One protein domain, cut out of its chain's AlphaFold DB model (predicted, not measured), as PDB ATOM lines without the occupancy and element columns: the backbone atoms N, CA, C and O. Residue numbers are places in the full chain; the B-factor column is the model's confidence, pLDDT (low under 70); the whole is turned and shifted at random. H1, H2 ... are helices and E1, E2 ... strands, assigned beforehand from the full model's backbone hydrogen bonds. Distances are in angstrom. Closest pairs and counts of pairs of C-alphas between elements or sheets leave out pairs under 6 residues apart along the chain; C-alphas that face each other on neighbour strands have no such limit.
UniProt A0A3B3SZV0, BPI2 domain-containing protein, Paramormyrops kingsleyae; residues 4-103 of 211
ATOM      1  N   ARG A   4       6.763 -12.585 -27.090       41.84
ATOM      2  CA  ARG A   4       6.190 -11.656 -26.100       41.84
ATOM      3  C   ARG A   4       5.693 -10.354 -26.741       41.84
ATOM      4  O   ARG A   4       4.623  -9.889 -26.385       41.84
ATOM      5  N   LEU A   5       6.414  -9.806 -27.721       38.59
ATOM      6  CA  LEU A   5       6.084  -8.517 -28.343       38.59
ATOM      7  C   LEU A   5       4.820  -8.581 -29.220       38.59
ATOM      8  O   LEU A   5       4.116  -7.583 -29.350       38.59
ATOM      9  N   VAL A   6       4.523  -9.757 -29.784       43.16
ATOM     10  CA  VAL A   6       3.349  -9.982 -30.645       43.16
ATOM     11  C   VAL A   6       2.058  -9.974 -29.826       43.16
ATOM     12  O   VAL A   6       1.069  -9.413 -30.277       43.16
ATOM     13  N   LEU A   7       2.064 -10.504 -28.596       46.34
ATOM     14  CA  LEU A   7       0.882 -10.443 -27.728       46.34
ATOM     15  C   LEU A   7       0.599  -9.007 -27.254       46.34
ATOM     16  O   LEU A   7      -0.553  -8.593 -27.249       46.34
ATOM     17  N   TYR A   8       1.644  -8.226 -26.949       44.16
ATOM     18  CA  TYR A   8       1.507  -6.799 -26.619       44.16
ATOM     19  C   TYR A   8       0.983  -5.959 -27.794       44.16
ATOM     20  O   TYR A   8       0.226  -5.024 -27.568       44.16
ATOM     21  N   HIS A   9       1.349  -6.290 -29.039       39.50
ATOM     22  CA  HIS A   9       0.846  -5.584 -30.228       39.50
ATOM     23  C   HIS A   9      -0.558  -6.029 -30.668       39.50
ATOM     24  O   HIS A   9      -1.205  -5.300 -31.410       39.50
ATOM     25  N   VAL A  10      -1.036  -7.203 -30.236       46.44
ATOM     26  CA  VAL A  10      -2.412  -7.668 -30.503       46.44
ATOM     27  C   VAL A  10      -3.372  -7.267 -29.374       46.44
ATOM     28  O   VAL A  10      -4.552  -7.061 -29.633       46.44
ATOM     29  N   ALA A  11      -2.874  -7.066 -28.150       45.97
ATOM     30  CA  ALA A  11      -3.615  -6.485 -27.026       45.97
ATOM     31  C   ALA A  11      -3.665  -4.946 -27.095       45.97
ATOM     32  O   ALA A  11      -3.471  -4.257 -26.093       45.97
ATOM     33  N   VAL A  12      -3.898  -4.396 -28.290       48.03
ATOM     34  CA  VAL A  12      -4.354  -3.008 -28.415       48.03
ATOM     35  C   VAL A  12      -5.656  -2.909 -27.627       48.03
ATOM     36  O   VAL A  12      -6.491  -3.808 -27.722       48.03
ATOM     37  N   TYR A  13      -5.797  -1.840 -26.842       52.62
ATOM     38  CA  TYR A  13      -7.004  -1.418 -26.129       52.62
ATOM     39  C   TYR A  13      -8.164  -1.199 -27.114       52.62
ATOM     40  O   TYR A  13      -8.567  -0.071 -27.385       52.62
ATOM     41  N   LEU A  14      -8.646  -2.270 -27.739       57.03
ATOM     42  CA  LEU A  14      -9.728  -2.206 -28.692       57.03
ATOM     43  C   LEU A  14     -11.000  -2.095 -27.867       57.03
ATOM     44  O   LEU A  14     -11.462  -3.068 -27.276       57.03
ATOM     45  N   LEU A  15     -11.502  -0.871 -27.790       65.12
ATOM     46  CA  LEU A  15     -12.871  -0.604 -27.406       65.12
ATOM     47  C   LEU A  15     -13.750  -1.267 -28.463       65.12
ATOM     48  O   LEU A  15     -13.727  -0.874 -29.632       65.12
ATOM     49  N   VAL A  16     -14.436  -2.337 -28.081       75.00
ATOM     50  CA  VAL A  16     -15.340  -3.031 -28.990       75.00
ATOM     51  C   VAL A  16     -16.752  -2.807 -28.503       75.00
ATOM     52  O   VAL A  16     -17.132  -3.270 -27.430       75.00
ATOM     53  N   LEU A  17     -17.528  -2.121 -29.332       82.81
ATOM     54  CA  LEU A  17     -18.968  -2.034 -29.191       82.81
ATOM     55  C   LEU A  17     -19.595  -3.207 -29.947       82.81
ATOM     56  O   LEU A  17     -19.349  -3.389 -31.143       82.81
ATOM     57  N   ALA A  18     -20.381  -4.020 -29.253       85.00
ATOM     58  CA  ALA A  18     -21.084  -5.148 -29.844       85.00
ATOM     59  C   ALA A  18     -22.573  -5.089 -29.519       85.00
ATOM     60  O   ALA A  18     -22.975  -4.980 -28.365       85.00
ATOM     61  N   THR A  19     -23.404  -5.229 -30.545       87.38
ATOM     62  CA  THR A  19     -24.843  -5.405 -30.364       87.38
ATOM     63  C   THR A  19     -25.121  -6.764 -29.727       87.38
ATOM     64  O   THR A  19     -24.653  -7.791 -30.224       87.38
ATOM     65  N   VAL A  20     -25.887  -6.771 -28.636       86.94
ATOM     66  CA  VAL A  20     -26.305  -7.997 -27.943       86.94
ATOM     67  C   VAL A  20     -27.651  -8.464 -28.488       86.94
ATOM     68  O   VAL A  20     -27.805  -9.630 -28.847       86.94
ATOM     69  N   ASP A  21     -28.611  -7.545 -28.593       87.00
ATOM     70  CA  ASP A  21     -29.944  -7.791 -29.145       87.00
ATOM     71  C   ASP A  21     -30.590  -6.490 -29.665       87.00
ATOM     72  O   ASP A  21     -29.896  -5.573 -30.084       87.00
ATOM     73  N   LYS A  22     -31.926  -6.410 -29.700       89.38
ATOM     74  CA  LYS A  22     -32.662  -5.223 -30.166       89.38
ATOM     75  C   LYS A  22     -32.736  -4.076 -29.146       89.38
ATOM     76  O   LYS A  22     -33.187  -2.993 -29.506       89.38
ATOM     77  N   TYR A  23     -32.378  -4.321 -27.889       86.75
ATOM     78  CA  TYR A  23     -32.452  -3.355 -26.793       86.75
ATOM     79  C   TYR A  23     -31.077  -2.859 -26.369       86.75
ATOM     80  O   TYR A  23     -30.957  -1.698 -25.975       86.75
ATOM     81  N   ALA A  24     -30.076  -3.739 -26.427       89.38
ATOM     82  CA  ALA A  24     -28.807  -3.539 -25.759       89.38
ATOM     83  C   ALA A  24     -27.595  -3.715 -26.681       89.38
ATOM     84  O   ALA A  24     -27.506  -4.648 -27.488       89.38
ATOM     85  N   GLU A  25     -26.617  -2.844 -26.479       90.75
ATOM     86  CA  GLU A  25     -25.238  -3.006 -26.920       90.75
ATOM     87  C   GLU A  25     -24.324  -3.079 -25.697       90.75
ATOM     88  O   GLU A  25     -24.657  -2.567 -24.631       90.75
ATOM     89  N   ILE A  26     -23.196  -3.766 -25.839       87.88
ATOM     90  CA  ILE A  26     -22.157  -3.840 -24.822       87.88
ATOM     91  C   ILE A  26     -20.879  -3.235 -25.376       87.88
ATOM     92  O   ILE A  26     -20.381  -3.645 -26.427       87.88
ATOM     93  N   GLU A  27     -20.336  -2.286 -24.639       86.88
ATOM     94  CA  GLU A  27     -18.990  -1.797 -24.833       86.88
ATOM     95  C   GLU A  27     -18.056  -2.581 -23.920       86.88
ATOM     96  O   GLU A  27     -18.254  -2.634 -22.706       86.88
ATOM     97  N   TYR A  28     -17.051  -3.235 -24.493       78.62
ATOM     98  CA  TYR A  28     -16.029  -3.903 -23.703       78.62
ATOM     99  C   TYR A  28     -14.633  -3.428 -24.067       78.62
ATOM    100  O   TYR A  28     -14.266  -3.294 -25.236       78.62
ATOM    101  N   SER A  29     -13.841  -3.211 -23.022       72.56
ATOM    102  CA  SER A  29     -12.433  -2.854 -23.121       72.56
ATOM    103  C   SER A  29     -11.590  -3.720 -22.186       72.56
ATOM    104  O   SER A  29     -12.034  -4.193 -21.133       72.56
ATOM    105  N   MET A  30     -10.342  -3.954 -22.591       69.25
ATOM    106  CA  MET A  30      -9.341  -4.528 -21.698       69.25
ATOM    107  C   MET A  30      -8.813  -3.417 -20.794       69.25
ATOM    108  O   MET A  30      -8.119  -2.515 -21.260       69.25
ATOM    109  N   VAL A  31      -9.110  -3.496 -19.498       65.88
ATOM    110  CA  VAL A  31      -8.604  -2.512 -18.522       65.88
ATOM    111  C   VAL A  31      -7.116  -2.696 -18.243       65.88
ATOM    112  O   VAL A  31      -6.420  -1.753 -17.871       65.88
ATOM    113  N   THR A  32      -6.607  -3.910 -18.450       65.69
ATOM    114  CA  THR A  32      -5.185  -4.235 -18.357       65.69
ATOM    115  C   THR A  32      -4.789  -5.225 -19.455       65.69
ATOM    116  O   THR A  32      -5.600  -6.078 -19.833       65.69
ATOM    117  N   PRO A  33      -3.550  -5.147 -19.979       66.38
ATOM    118  CA  PRO A  33      -3.037  -6.161 -20.889       66.38
ATOM    119  C   PRO A  33      -3.091  -7.553 -20.240       66.38
ATOM    120  O   PRO A  33      -2.818  -7.667 -19.040       66.38
ATOM    121  N   PRO A  34      -3.394  -8.616 -21.006       65.81
ATOM    122  CA  PRO A  34      -3.460  -9.966 -20.465       65.81
ATOM    123  C   PRO A  34      -2.121 -10.346 -19.830       65.81
ATOM    124  O   PRO A  34      -1.060 -10.223 -20.452       65.81
ATOM    125  N   SER A  35      -2.167 -10.815 -18.584       63.28
ATOM    126  CA  SER A  35      -0.973 -11.247 -17.865       63.28
ATOM    127  C   SER A  35      -0.792 -12.754 -18.005       63.28
ATOM    128  O   SER A  35      -1.741 -13.533 -17.903       63.28
ATOM    129  N   ILE A  36       0.448 -13.159 -18.281       62.84
ATOM    130  CA  ILE A  36       0.851 -14.562 -18.348       62.84
ATOM    131  C   ILE A  36       1.639 -14.867 -17.078       62.84
ATOM    132  O   ILE A  36       2.715 -14.299 -16.882       62.84
ATOM    133  N   SER A  37       1.119 -15.768 -16.245       58.19
ATOM    134  CA  SER A  37       1.819 -16.265 -15.055       58.19
ATOM    135  C   SER A  37       2.329 -17.690 -15.274       58.19
ATOM    136  O   SER A  37       1.646 -18.530 -15.865       58.19
ATOM    137  N   ASN A  38       3.551 -17.951 -14.819       54.03
ATOM    138  CA  ASN A  38       4.250 -19.228 -14.899       54.03
ATOM    139  C   ASN A  38       4.130 -19.973 -13.564       54.03
ATOM    140  O   ASN A  38       4.829 -19.633 -12.611       54.03
ATOM    141  N   PHE A  39       3.288 -21.007 -13.492       52.47
ATOM    142  CA  PHE A  39       3.332 -21.941 -12.364       52.47
ATOM    143  C   PHE A  39       4.406 -23.012 -12.598       52.47
ATOM    144  O   PHE A  39       4.621 -23.475 -13.716       52.47
ATOM    145  N   LEU A  40       5.156 -23.319 -11.539       49.69
ATOM    146  CA  LEU A  40       6.346 -24.168 -11.563       49.69
ATOM    147  C   LEU A  40       6.007 -25.653 -11.809       49.69
ATOM    148  O   LEU A  40       5.009 -26.165 -11.311       49.69
ATOM    149  N   ILE A  41       6.934 -26.322 -12.504       49.88
ATOM    150  CA  ILE A  41       7.109 -27.774 -12.747       49.88
ATOM    151  C   ILE A  41       6.317 -28.391 -13.914       49.88
ATOM    152  O   ILE A  41       6.873 -29.243 -14.601       49.88
ATOM    153  N   GLU A  42       5.146 -27.886 -14.288       47.84
ATOM    154  CA  GLU A  42       4.510 -28.240 -15.568       47.84
ATOM    155  C   GLU A  42       4.088 -26.964 -16.290       47.84
ATOM    156  O   GLU A  42       3.491 -26.081 -15.684       47.84
ATOM    157  N   LEU A  43       4.456 -26.845 -17.568       46.03
ATOM    158  CA  LEU A  43       4.384 -25.645 -18.411       46.03
ATOM    159  C   LEU A  43       2.934 -25.191 -18.706       46.03
ATOM    160  O   LEU A  43       2.531 -25.075 -19.861       46.03
ATOM    161  N   THR A  44       2.128 -24.943 -17.679       50.47
ATOM    162  CA  THR A  44       0.762 -24.435 -17.798       50.47
ATOM    163  C   THR A  44       0.825 -22.915 -17.773       50.47
ATOM    164  O   THR A  44       1.094 -22.304 -16.738       50.47
ATOM    165  N   LEU A  45       0.618 -22.295 -18.935       55.09
ATOM    166  CA  LEU A  45       0.451 -20.849 -19.028       55.09
ATOM    167  C   LEU A  45      -0.929 -20.486 -18.488       55.09
ATOM    168  O   LEU A  45      -1.943 -20.944 -19.013       55.09
ATOM    169  N   LEU A  46      -0.954 -19.649 -17.457       54.97
ATOM    170  CA  LEU A  46      -2.186 -19.085 -16.937       54.97
ATOM    171  C   LEU A  46      -2.369 -17.684 -17.521       54.97
ATOM    172  O   LEU A  46      -1.513 -16.819 -17.319       54.97
ATOM    173  N   VAL A  47      -3.468 -17.481 -18.251       60.75
ATOM    174  CA  VAL A  47      -3.849 -16.181 -18.815       60.75
ATOM    175  C   VAL A  47      -4.967 -15.580 -17.969       60.75
ATOM    176  O   VAL A  47      -6.063 -16.143 -17.882       60.75
ATOM    177  N   LEU A  48      -4.693 -14.426 -17.358       59.12
ATOM    178  CA  LEU A  48      -5.711 -13.608 -16.696       59.12
ATOM    179  C   LEU A  48      -6.134 -12.470 -17.617       59.12
ATOM    180  O   LEU A  48      -5.290 -11.720 -18.113       59.12
ATOM    181  N   MET A  49      -7.446 -12.334 -17.813       64.88
ATOM    182  CA  MET A  49      -8.033 -11.260 -18.604       64.88
ATOM    183  C   MET A  49      -9.099 -10.523 -17.792       64.88
ATOM    184  O   MET A  49     -10.041 -11.130 -17.275       64.88
ATOM    185  N   TYR A  50      -8.945  -9.201 -17.717       65.62
ATOM    186  CA  TYR A  50      -9.894  -8.297 -17.080       65.62
ATOM    187  C   TYR A  50     -10.650  -7.540 -18.171       65.62
ATOM    188  O   TYR A  50     -10.081  -6.681 -18.845       65.62
ATOM    189  N   LEU A  51     -11.920  -7.893 -18.354       68.69
ATOM    190  CA  LEU A  51     -12.829  -7.185 -19.247       68.69
ATOM    191  C   LEU A  51     -13.726  -6.285 -18.408       68.69
ATOM    192  O   LEU A  51     -14.428  -6.764 -17.517       68.69
ATOM    193  N   GLN A  52     -13.700  -4.991 -18.703       72.44
ATOM    194  CA  GLN A  52     -14.750  -4.087 -18.261       72.44
ATOM    195  C   GLN A  52     -15.776  -4.033 -19.383       72.44
ATOM    196  O   GLN A  52     -15.458  -3.578 -20.477       72.44
ATOM    197  N   GLY A  53     -16.952  -4.593 -19.111       81.06
ATOM    198  CA  GLY A  53     -18.107  -4.551 -19.996       81.06
ATOM    199  C   GLY A  53     -19.165  -3.623 -19.421       81.06
ATOM    200  O   GLY A  53     -19.487  -3.729 -18.234       81.06
ATOM    201  N   GLU A  54     -19.703  -2.754 -20.261       87.31
ATOM    202  CA  GLU A  54     -20.762  -1.817 -19.917       87.31
ATOM    203  C   GLU A  54     -21.874  -1.884 -20.958       87.31
ATOM    204  O   GLU A  54     -21.613  -1.897 -22.159       87.31
ATOM    205  N   PHE A  55     -23.112  -2.020 -20.491       89.25
ATOM    206  CA  PHE A  55     -24.269  -2.105 -21.370       89.25
ATOM    207  C   PHE A  55     -24.899  -0.736 -21.580       89.25
ATOM    208  O   PHE A  55     -25.111   0.008 -20.623       89.25
ATOM    209  N   TYR A  56     -25.339  -0.498 -22.813       90.75
ATOM    210  CA  TYR A  56     -26.078   0.690 -23.217       90.75
ATOM    211  C   TYR A  56     -27.336   0.324 -24.003       90.75
ATOM    212  O   TYR A  56     -27.403  -0.716 -24.664       90.75
ATOM    213  N   ASN A  57     -28.354   1.188 -23.949       92.06
ATOM    214  CA  ASN A  57     -29.491   1.075 -24.854       92.06
ATOM    215  C   ASN A  57     -29.081   1.538 -26.255       92.06
ATOM    216  O   ASN A  57     -28.507   2.615 -26.415       92.06
ATOM    217  N   ILE A  58     -29.440   0.766 -27.282       88.06
ATOM    218  CA  ILE A  58     -29.105   1.104 -28.672       88.06
ATOM    219  C   ILE A  58     -29.697   2.470 -29.040       88.06
ATOM    220  O   ILE A  58     -30.895   2.710 -28.888       88.06
ATOM    221  N   GLY A  59     -28.844   3.377 -29.523       85.00
ATOM    222  CA  GLY A  59     -29.224   4.744 -29.898       85.00
ATOM    223  C   GLY A  59     -29.466   5.696 -28.720       85.00
ATOM    224  O   GLY A  59     -29.682   6.887 -28.940       85.00
ATOM    225  N   GLN A  60     -29.402   5.204 -27.480       82.06
ATOM    226  CA  GLN A  60     -29.511   5.986 -26.249       82.06
ATOM    227  C   GLN A  60     -28.403   5.565 -25.282       82.06
ATOM    228  O   GLN A  60     -28.639   4.900 -24.273       82.06
ATOM    229  N   HIS A  61     -27.185   5.980 -25.624       83.44
ATOM    230  CA  HIS A  61     -25.947   5.706 -24.898       83.44
ATOM    231  C   HIS A  61     -25.891   6.522 -23.591       83.44
ATOM    232  O   HIS A  61     -25.187   7.522 -23.474       83.44
ATOM    233  N   GLN A  62     -26.761   6.181 -22.640       84.38
ATOM    234  CA  GLN A  62     -26.827   6.818 -21.329       84.38
ATOM    235  C   GLN A  62     -26.008   6.022 -20.321       84.38
ATOM    236  O   GLN A  62     -26.259   4.835 -20.128       84.38
ATOM    237  N   GLU A  63     -25.131   6.734 -19.625       86.44
ATOM    238  CA  GLU A  63     -24.370   6.210 -18.499       86.44
ATOM    239  C   GLU A  63     -25.297   5.713 -17.375       86.44
ATOM    240  O   GLU A  63     -26.237   6.427 -16.986       86.44
ATOM    241  N   PRO A  64     -25.048   4.519 -16.817       81.50
ATOM    242  CA  PRO A  64     -25.739   4.048 -15.632       81.50
ATOM    243  C   PRO A  64     -25.505   4.990 -14.434       81.50
ATOM    244  O   PRO A  64     -24.411   5.528 -14.259       81.50
ATOM    245  N   PRO A  65     -26.494   5.175 -13.542       84.12
ATOM    246  CA  PRO A  65     -26.397   6.099 -12.407       84.12
ATOM    247  C   PRO A  65     -25.595   5.519 -11.220       84.12
ATOM    248  O   PRO A  65     -25.939   5.754 -10.062       84.12
ATOM    249  N   PHE A  66     -24.557   4.722 -11.478       82.25
ATOM    250  CA  PHE A  66     -23.730   4.079 -10.455       82.25
ATOM    251  C   PHE A  66     -22.283   3.903 -10.925       82.25
ATOM    252  O   PHE A  66     -22.010   3.735 -12.106       82.25
ATOM    253  N   SER A  67     -21.345   3.922  -9.978       81.25
ATOM    254  CA  SER A  67     -19.910   3.864 -10.272       81.25
ATOM    255  C   SER A  67     -19.380   2.434 -10.380       81.25
ATOM    256  O   SER A  67     -19.882   1.510  -9.738       81.25
ATOM    257  N   VAL A  68     -18.294   2.267 -11.135       79.06
ATOM    258  CA  VAL A  68     -17.571   0.996 -11.271       79.06
ATOM    259  C   VAL A  68     -16.834   0.665  -9.960       79.06
ATOM    260  O   VAL A  68     -15.922   1.404  -9.578       79.06
ATOM    261  N   PRO A  69     -17.170  -0.432  -9.253       75.25
ATOM    262  CA  PRO A  69     -16.433  -0.854  -8.070       75.25
ATOM    263  C   PRO A  69     -15.123  -1.561  -8.465       75.25
ATOM    264  O   PRO A  69     -15.041  -2.161  -9.543       75.25
ATOM    265  N   PRO A  70     -14.103  -1.575  -7.585       72.94
ATOM    266  CA  PRO A  70     -12.894  -2.358  -7.808       72.94
ATOM    267  C   PRO A  70     -13.220  -3.839  -8.020       72.94
ATOM    268  O   PRO A  70     -13.951  -4.450  -7.238       72.94
ATOM    269  N   PHE A  71     -12.642  -4.432  -9.060       69.69
ATOM    270  CA  PHE A  71     -12.850  -5.833  -9.405       69.69
ATOM    271  C   PHE A  71     -11.521  -6.590  -9.389       69.69
ATOM    272  O   PHE A  71     -10.536  -6.160  -9.988       69.69
ATOM    273  N   SER A  72     -11.492  -7.741  -8.713       71.12
ATOM    274  CA  SER A  72     -10.335  -8.635  -8.708       71.12
ATOM    275  C   SER A  72     -10.778 -10.088  -8.809       71.12
ATOM    276  O   SER A  72     -11.815 -10.488  -8.282       71.12
ATOM    277  N   LEU A  73      -9.980 -10.884  -9.516       67.62
ATOM    278  CA  LEU A  73     -10.161 -12.325  -9.586       67.62
ATOM    279  C   LEU A  73      -9.416 -12.980  -8.417       67.62
ATOM    280  O   LEU A  73      -8.282 -12.581  -8.138       67.62
ATOM    281  N   PRO A  74      -9.998 -13.998  -7.754       69.06
ATOM    282  CA  PRO A  74      -9.269 -14.754  -6.744       69.06
ATOM    283  C   PRO A  74      -8.084 -15.492  -7.386       69.06
ATOM    284  O   PRO A  74      -8.069 -15.652  -8.610       69.06
ATOM    285  N   PRO A  75      -7.101 -15.968  -6.603       67.94
ATOM    286  CA  PRO A  75      -6.005 -16.773  -7.125       67.94
ATOM    287  C   PRO A  75      -6.526 -17.978  -7.905       67.94
ATOM    288  O   PRO A  75      -7.439 -18.678  -7.468       67.94
ATOM    289  N   GLN A  76      -5.942 -18.200  -9.074       66.69
ATOM    290  CA  GLN A  76      -6.396 -19.198 -10.022       66.69
ATOM    291  C   GLN A  76      -5.288 -20.215 -10.292       66.69
ATOM    292  O   GLN A  76      -4.140 -19.823 -10.482       66.69
ATOM    293  N   THR A  77      -5.614 -21.509 -10.296       63.28
ATOM    294  CA  THR A  77      -4.602 -22.583 -10.377       63.28
ATOM    295  C   THR A  77      -5.014 -23.786 -11.227       63.28
ATOM    296  O   THR A  77      -4.216 -24.696 -11.414       63.28
ATOM    297  N   SER A  78      -6.247 -23.827 -11.738       65.94
ATOM    298  CA  SER A  78      -6.860 -25.058 -12.261       65.94
ATOM    299  C   SER A  78      -7.377 -24.961 -13.697       65.94
ATOM    300  O   SER A  78      -8.009 -25.892 -14.193       65.94
ATOM    301  N   SER A  79      -7.174 -23.838 -14.384       64.44
ATOM    302  CA  SER A  79      -7.624 -23.632 -15.764       64.44
ATOM    303  C   SER A  79      -6.665 -22.707 -16.509       64.44
ATOM    304  O   SER A  79      -5.948 -21.914 -15.907       64.44
ATOM    305  N   MET A  80      -6.632 -22.817 -17.835       61.97
ATOM    306  CA  MET A  80      -5.714 -22.029 -18.670       61.97
ATOM    307  C   MET A  80      -6.193 -20.584 -18.879       61.97
ATOM    308  O   MET A  80      -5.382 -19.694 -19.130       61.97
ATOM    309  N   LEU A  81      -7.502 -20.347 -18.761       65.31
ATOM    310  CA  LEU A  81      -8.130 -19.048 -18.978       65.31
ATOM    311  C   LEU A  81      -9.141 -18.754 -17.876       65.31
ATOM    312  O   LEU A  81     -10.015 -19.575 -17.590       65.31
ATOM    313  N   TYR A  82      -9.054 -17.544 -17.328       68.31
ATOM    314  CA  TYR A  82     -10.045 -17.005 -16.409       68.31
ATOM    315  C   TYR A  82     -10.561 -15.668 -16.916       68.31
ATOM    316  O   TYR A  82      -9.783 -14.769 -17.237       68.31
ATOM    317  N   ILE A  83     -11.888 -15.561 -16.967       71.19
ATOM    318  CA  ILE A  83     -12.609 -14.347 -17.336       71.19
ATOM    319  C   ILE A  83     -13.411 -13.917 -16.119       71.19
ATOM    320  O   ILE A  83     -14.217 -14.685 -15.592       71.19
ATOM    321  N   GLY A  84     -13.159 -12.696 -15.667       71.38
ATOM    322  CA  GLY A  84     -13.921 -12.074 -14.601       71.38
ATOM    323  C   GLY A  84     -15.047 -11.214 -15.143       71.38
ATOM    324  O   GLY A  84     -14.820 -10.422 -16.051       71.38
ATOM    325  N   LEU A  85     -16.241 -11.368 -14.573       73.00
ATOM    326  CA  LEU A  85     -17.396 -10.518 -14.847       73.00
ATOM    327  C   LEU A  85     -17.698  -9.717 -13.582       73.00
ATOM    328  O   LEU A  85     -17.889 -10.303 -12.515       73.00
ATOM    329  N   SER A  86     -17.708  -8.391 -13.693       72.25
ATOM    330  CA  SER A  86     -18.005  -7.510 -12.567       72.25
ATOM    331  C   SER A  86     -19.512  -7.438 -12.305       72.25
ATOM    332  O   SER A  86     -20.330  -7.604 -13.212       72.25
ATOM    333  N   SER A  87     -19.896  -7.133 -11.062       72.69
ATOM    334  CA  SER A  87     -21.289  -6.791 -10.743       72.69
ATOM    335  C   SER A  87     -21.751  -5.546 -11.504       72.69
ATOM    336  O   SER A  87     -22.907  -5.479 -11.897       72.69
ATOM    337  N   PHE A  88     -20.844  -4.612 -11.806       78.19
ATOM    338  CA  PHE A  88     -21.124  -3.449 -12.648       78.19
ATOM    339  C   PHE A  88     -21.628  -3.825 -14.049       78.19
ATOM    340  O   PHE A  88     -22.621  -3.269 -14.514       78.19
ATOM    341  N   MET A  89     -21.005  -4.815 -14.694       80.19
ATOM    342  CA  MET A  89     -21.453  -5.304 -16.001       80.19
ATOM    343  C   MET A  89     -22.870  -5.897 -15.927       80.19
ATOM    344  O   MET A  89     -23.700  -5.652 -16.796       80.19
ATOM    345  N   ALA A  90     -23.175  -6.658 -14.873       80.88
ATOM    346  CA  ALA A  90     -24.519  -7.202 -14.671       80.88
ATOM    347  C   ALA A  90     -25.555  -6.107 -14.351       80.88
ATOM    348  O   ALA A  90     -26.674  -6.142 -14.863       80.88
ATOM    349  N   ASN A  91     -25.179  -5.121 -13.534       79.88
ATOM    350  CA  ASN A  91     -26.055  -4.026 -13.127       79.88
ATOM    351  C   ASN A  91     -26.367  -3.083 -14.296       79.88
ATOM    352  O   ASN A  91     -27.519  -2.684 -14.451       79.88
ATOM    353  N   SER A  92     -25.382  -2.766 -15.146       85.56
ATOM    354  CA  SER A  92     -25.603  -1.972 -16.367       85.56
ATOM    355  C   SER A  92     -26.540  -2.692 -17.337       85.56
ATOM    356  O   SER A  92     -27.468  -2.071 -17.851       85.56
ATOM    357  N   ALA A  93     -26.407  -4.014 -17.502       84.38
ATOM    358  CA  ALA A  93     -27.374  -4.797 -18.276       84.38
ATOM    359  C   ALA A  93     -28.790  -4.679 -17.685       84.38
ATOM    360  O   ALA A  93     -29.745  -4.385 -18.405       84.38
ATOM    361  N   GLY A  94     -28.926  -4.857 -16.366       81.69
ATOM    362  CA  GLY A  94     -30.200  -4.702 -15.663       81.69
ATOM    363  C   GLY A  94     -30.837  -3.330 -15.896       81.69
ATOM    364  O   GLY A  94     -32.017  -3.258 -16.230       81.69
ATOM    365  N   PHE A  95     -30.045  -2.260 -15.801       82.75
ATOM    366  CA  PHE A  95     -30.473  -0.887 -16.075       82.75
ATOM    367  C   PHE A  95     -30.991  -0.709 -17.513       82.75
ATOM    368  O   PHE A  95     -32.098  -0.206 -17.713       82.75
ATOM    369  N   VAL A  96     -30.244  -1.189 -18.509       88.19
ATOM    370  CA  VAL A  96     -30.596  -1.089 -19.937       88.19
ATOM    371  C   VAL A  96     -31.895  -1.823 -20.267       88.19
ATOM    372  O   VAL A  96     -32.779  -1.266 -20.926       88.19
ATOM    373  N   TYR A  97     -32.053  -3.061 -19.792       85.44
ATOM    374  CA  TYR A  97     -33.271  -3.837 -20.046       85.44
ATOM    375  C   TYR A  97     -34.474  -3.306 -19.271       85.44
ATOM    376  O   TYR A  97     -35.599  -3.348 -19.777       85.44
ATOM    377  N   ASN A  98     -34.246  -2.784 -18.065       82.31
ATOM    378  CA  ASN A  98     -35.282  -2.121 -17.290       82.31
ATOM    379  C   ASN A  98     -35.834  -0.908 -18.041       82.31
ATOM    380  O   ASN A  98     -37.036  -0.819 -18.288       82.31
ATOM    381  N   ARG A  99     -34.937  -0.029 -18.492       82.56
ATOM    382  CA  ARG A  99     -35.295   1.199 -19.196       82.56
ATOM    383  C   ARG A  99     -35.959   0.943 -20.545       82.56
ATOM    384  O   ARG A  99     -36.841   1.694 -20.948       82.56
ATOM    385  N   ALA A 100     -35.575  -0.139 -21.215       86.25
ATOM    386  CA  ALA A 100     -36.220  -0.591 -22.442       86.25
ATOM    387  C   ALA A 100     -37.641  -1.159 -22.232       86.25
ATOM    388  O   ALA A 100     -38.291  -1.531 -23.211       86.25
ATOM    389  N   GLY A 101     -38.112  -1.288 -20.984       83.06
ATOM    390  CA  GLY A 101     -39.382  -1.945 -20.659       83.06
ATOM    391  C   GLY A 101     -39.370  -3.451 -20.937       83.06
ATOM    392  O   GLY A 101     -40.422  -4.078 -21.021       83.06
ATOM    393  N   ALA A 102     -38.185  -4.048 -21.105       84.88
ATOM    394  CA  ALA A 102     -38.033  -5.467 -21.417       84.88
ATOM    395  C   ALA A 102     -38.168  -6.365 -20.172       84.88
ATOM    396  O   ALA A 102     -38.277  -7.582 -20.304       84.88
ATOM    397  N   LEU A 103     -38.171  -5.775 -18.970       79.94
ATOM    398  CA  LEU A 103     -38.312  -6.471 -17.685       79.94
ATOM    399  C   LEU A 103     -39.745  -6.399 -17.131       79.94
ATOM    400  O   LEU A 103     -39.947  -6.196 -15.934       79.94
TER     401      LEU A 103
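What this domain is: This is residues 4 to 103 of the 211 residues of the protein "BPI2 domain-containing protein" of Paramormyrops kingsleyae (UniProt A0A3B3SZV0). One long strand, E4, is the spine of a narrow, strongly twisted sheet, with E2 and then E1 side by side along one half of it and the short strands E3 and E5 paired with the other half. Helix H2 packs on E4 in the half where E2 pairs, H1 is set off from the sheet, and the long link of residues 58 to 80 runs back along the sheet's length to E5. The printed part has 100 residues, with two named helices and five named strands in the order H1 E1 E2 E3 E4 E5 H2, and its class is mixed, helices and strands. The branched sheet has antiparallel pairs and one parallel pair, E4 and E5. The whole is loose, with a radius of gyration of the C-alphas of 16.4 A, and only just elongated, with spans of 54 by 27 by 22 A.

How they stand to each other: E4, residues 45 to 57, has three neighbours in staggered pairing. E2, residues 24 to 30, is antiparallel to it at 145 degrees beside residues 51 to 57, with N 27 and O 54 2.8 A apart, within hydrogen-bond range. E1, residues 16 to 19, lies on one side of E2 and E4 on the other side; E1 and E2 form an antiparallel hairpin, with N 26 and O 18 at 2.8 A. E3, residues 35 to 38, forms a hairpin with E4, antiparallel at 157 degrees, with N 37 and O 46 at 3.0 A. E5, residues 81 to 84, is parallel to E4 at 33 degrees, with N 82 and O 47 at 3.3 A. H2, residues 87 to 99, is on the sheet at a height of 5.1 A, over E4 and along the strands at 19 degrees on the local plane; the closest C-alphas of H2 and E4, those of Ala 93 and Phe 55, are 5.1 A apart. H1, residues 4 to 10, is not on the sheet and is apart from H2. In H1 and H2 every O i to N i+4 pair is within hydrogen-bond range.

Where its parts are: E4 is 37.6 A long, from C-alpha 45 at (0.451, -20.849, -19.028) to C-alpha 57 at (-29.491, 1.075, -24.854). E2 measures 19.9 A and H2 18.2 A, the latter ending at C-alpha 99, (-35.295, 1.199, -19.196). H1 measures 10.5 A, E1 9.9 A, E3 10.0 A and E5 10.1 A.

The domain as a whole: The two C-alphas farthest apart, those of Ile 41 and Gly 101, are 53.8 A apart. The printed part has no cut, and the link from E4 to E5, 23 residues, is long. The mean pLDDT of the printed part is 71.2; residues 4 to 15, 30 to 51, 71 and 73 to 82 are under 70.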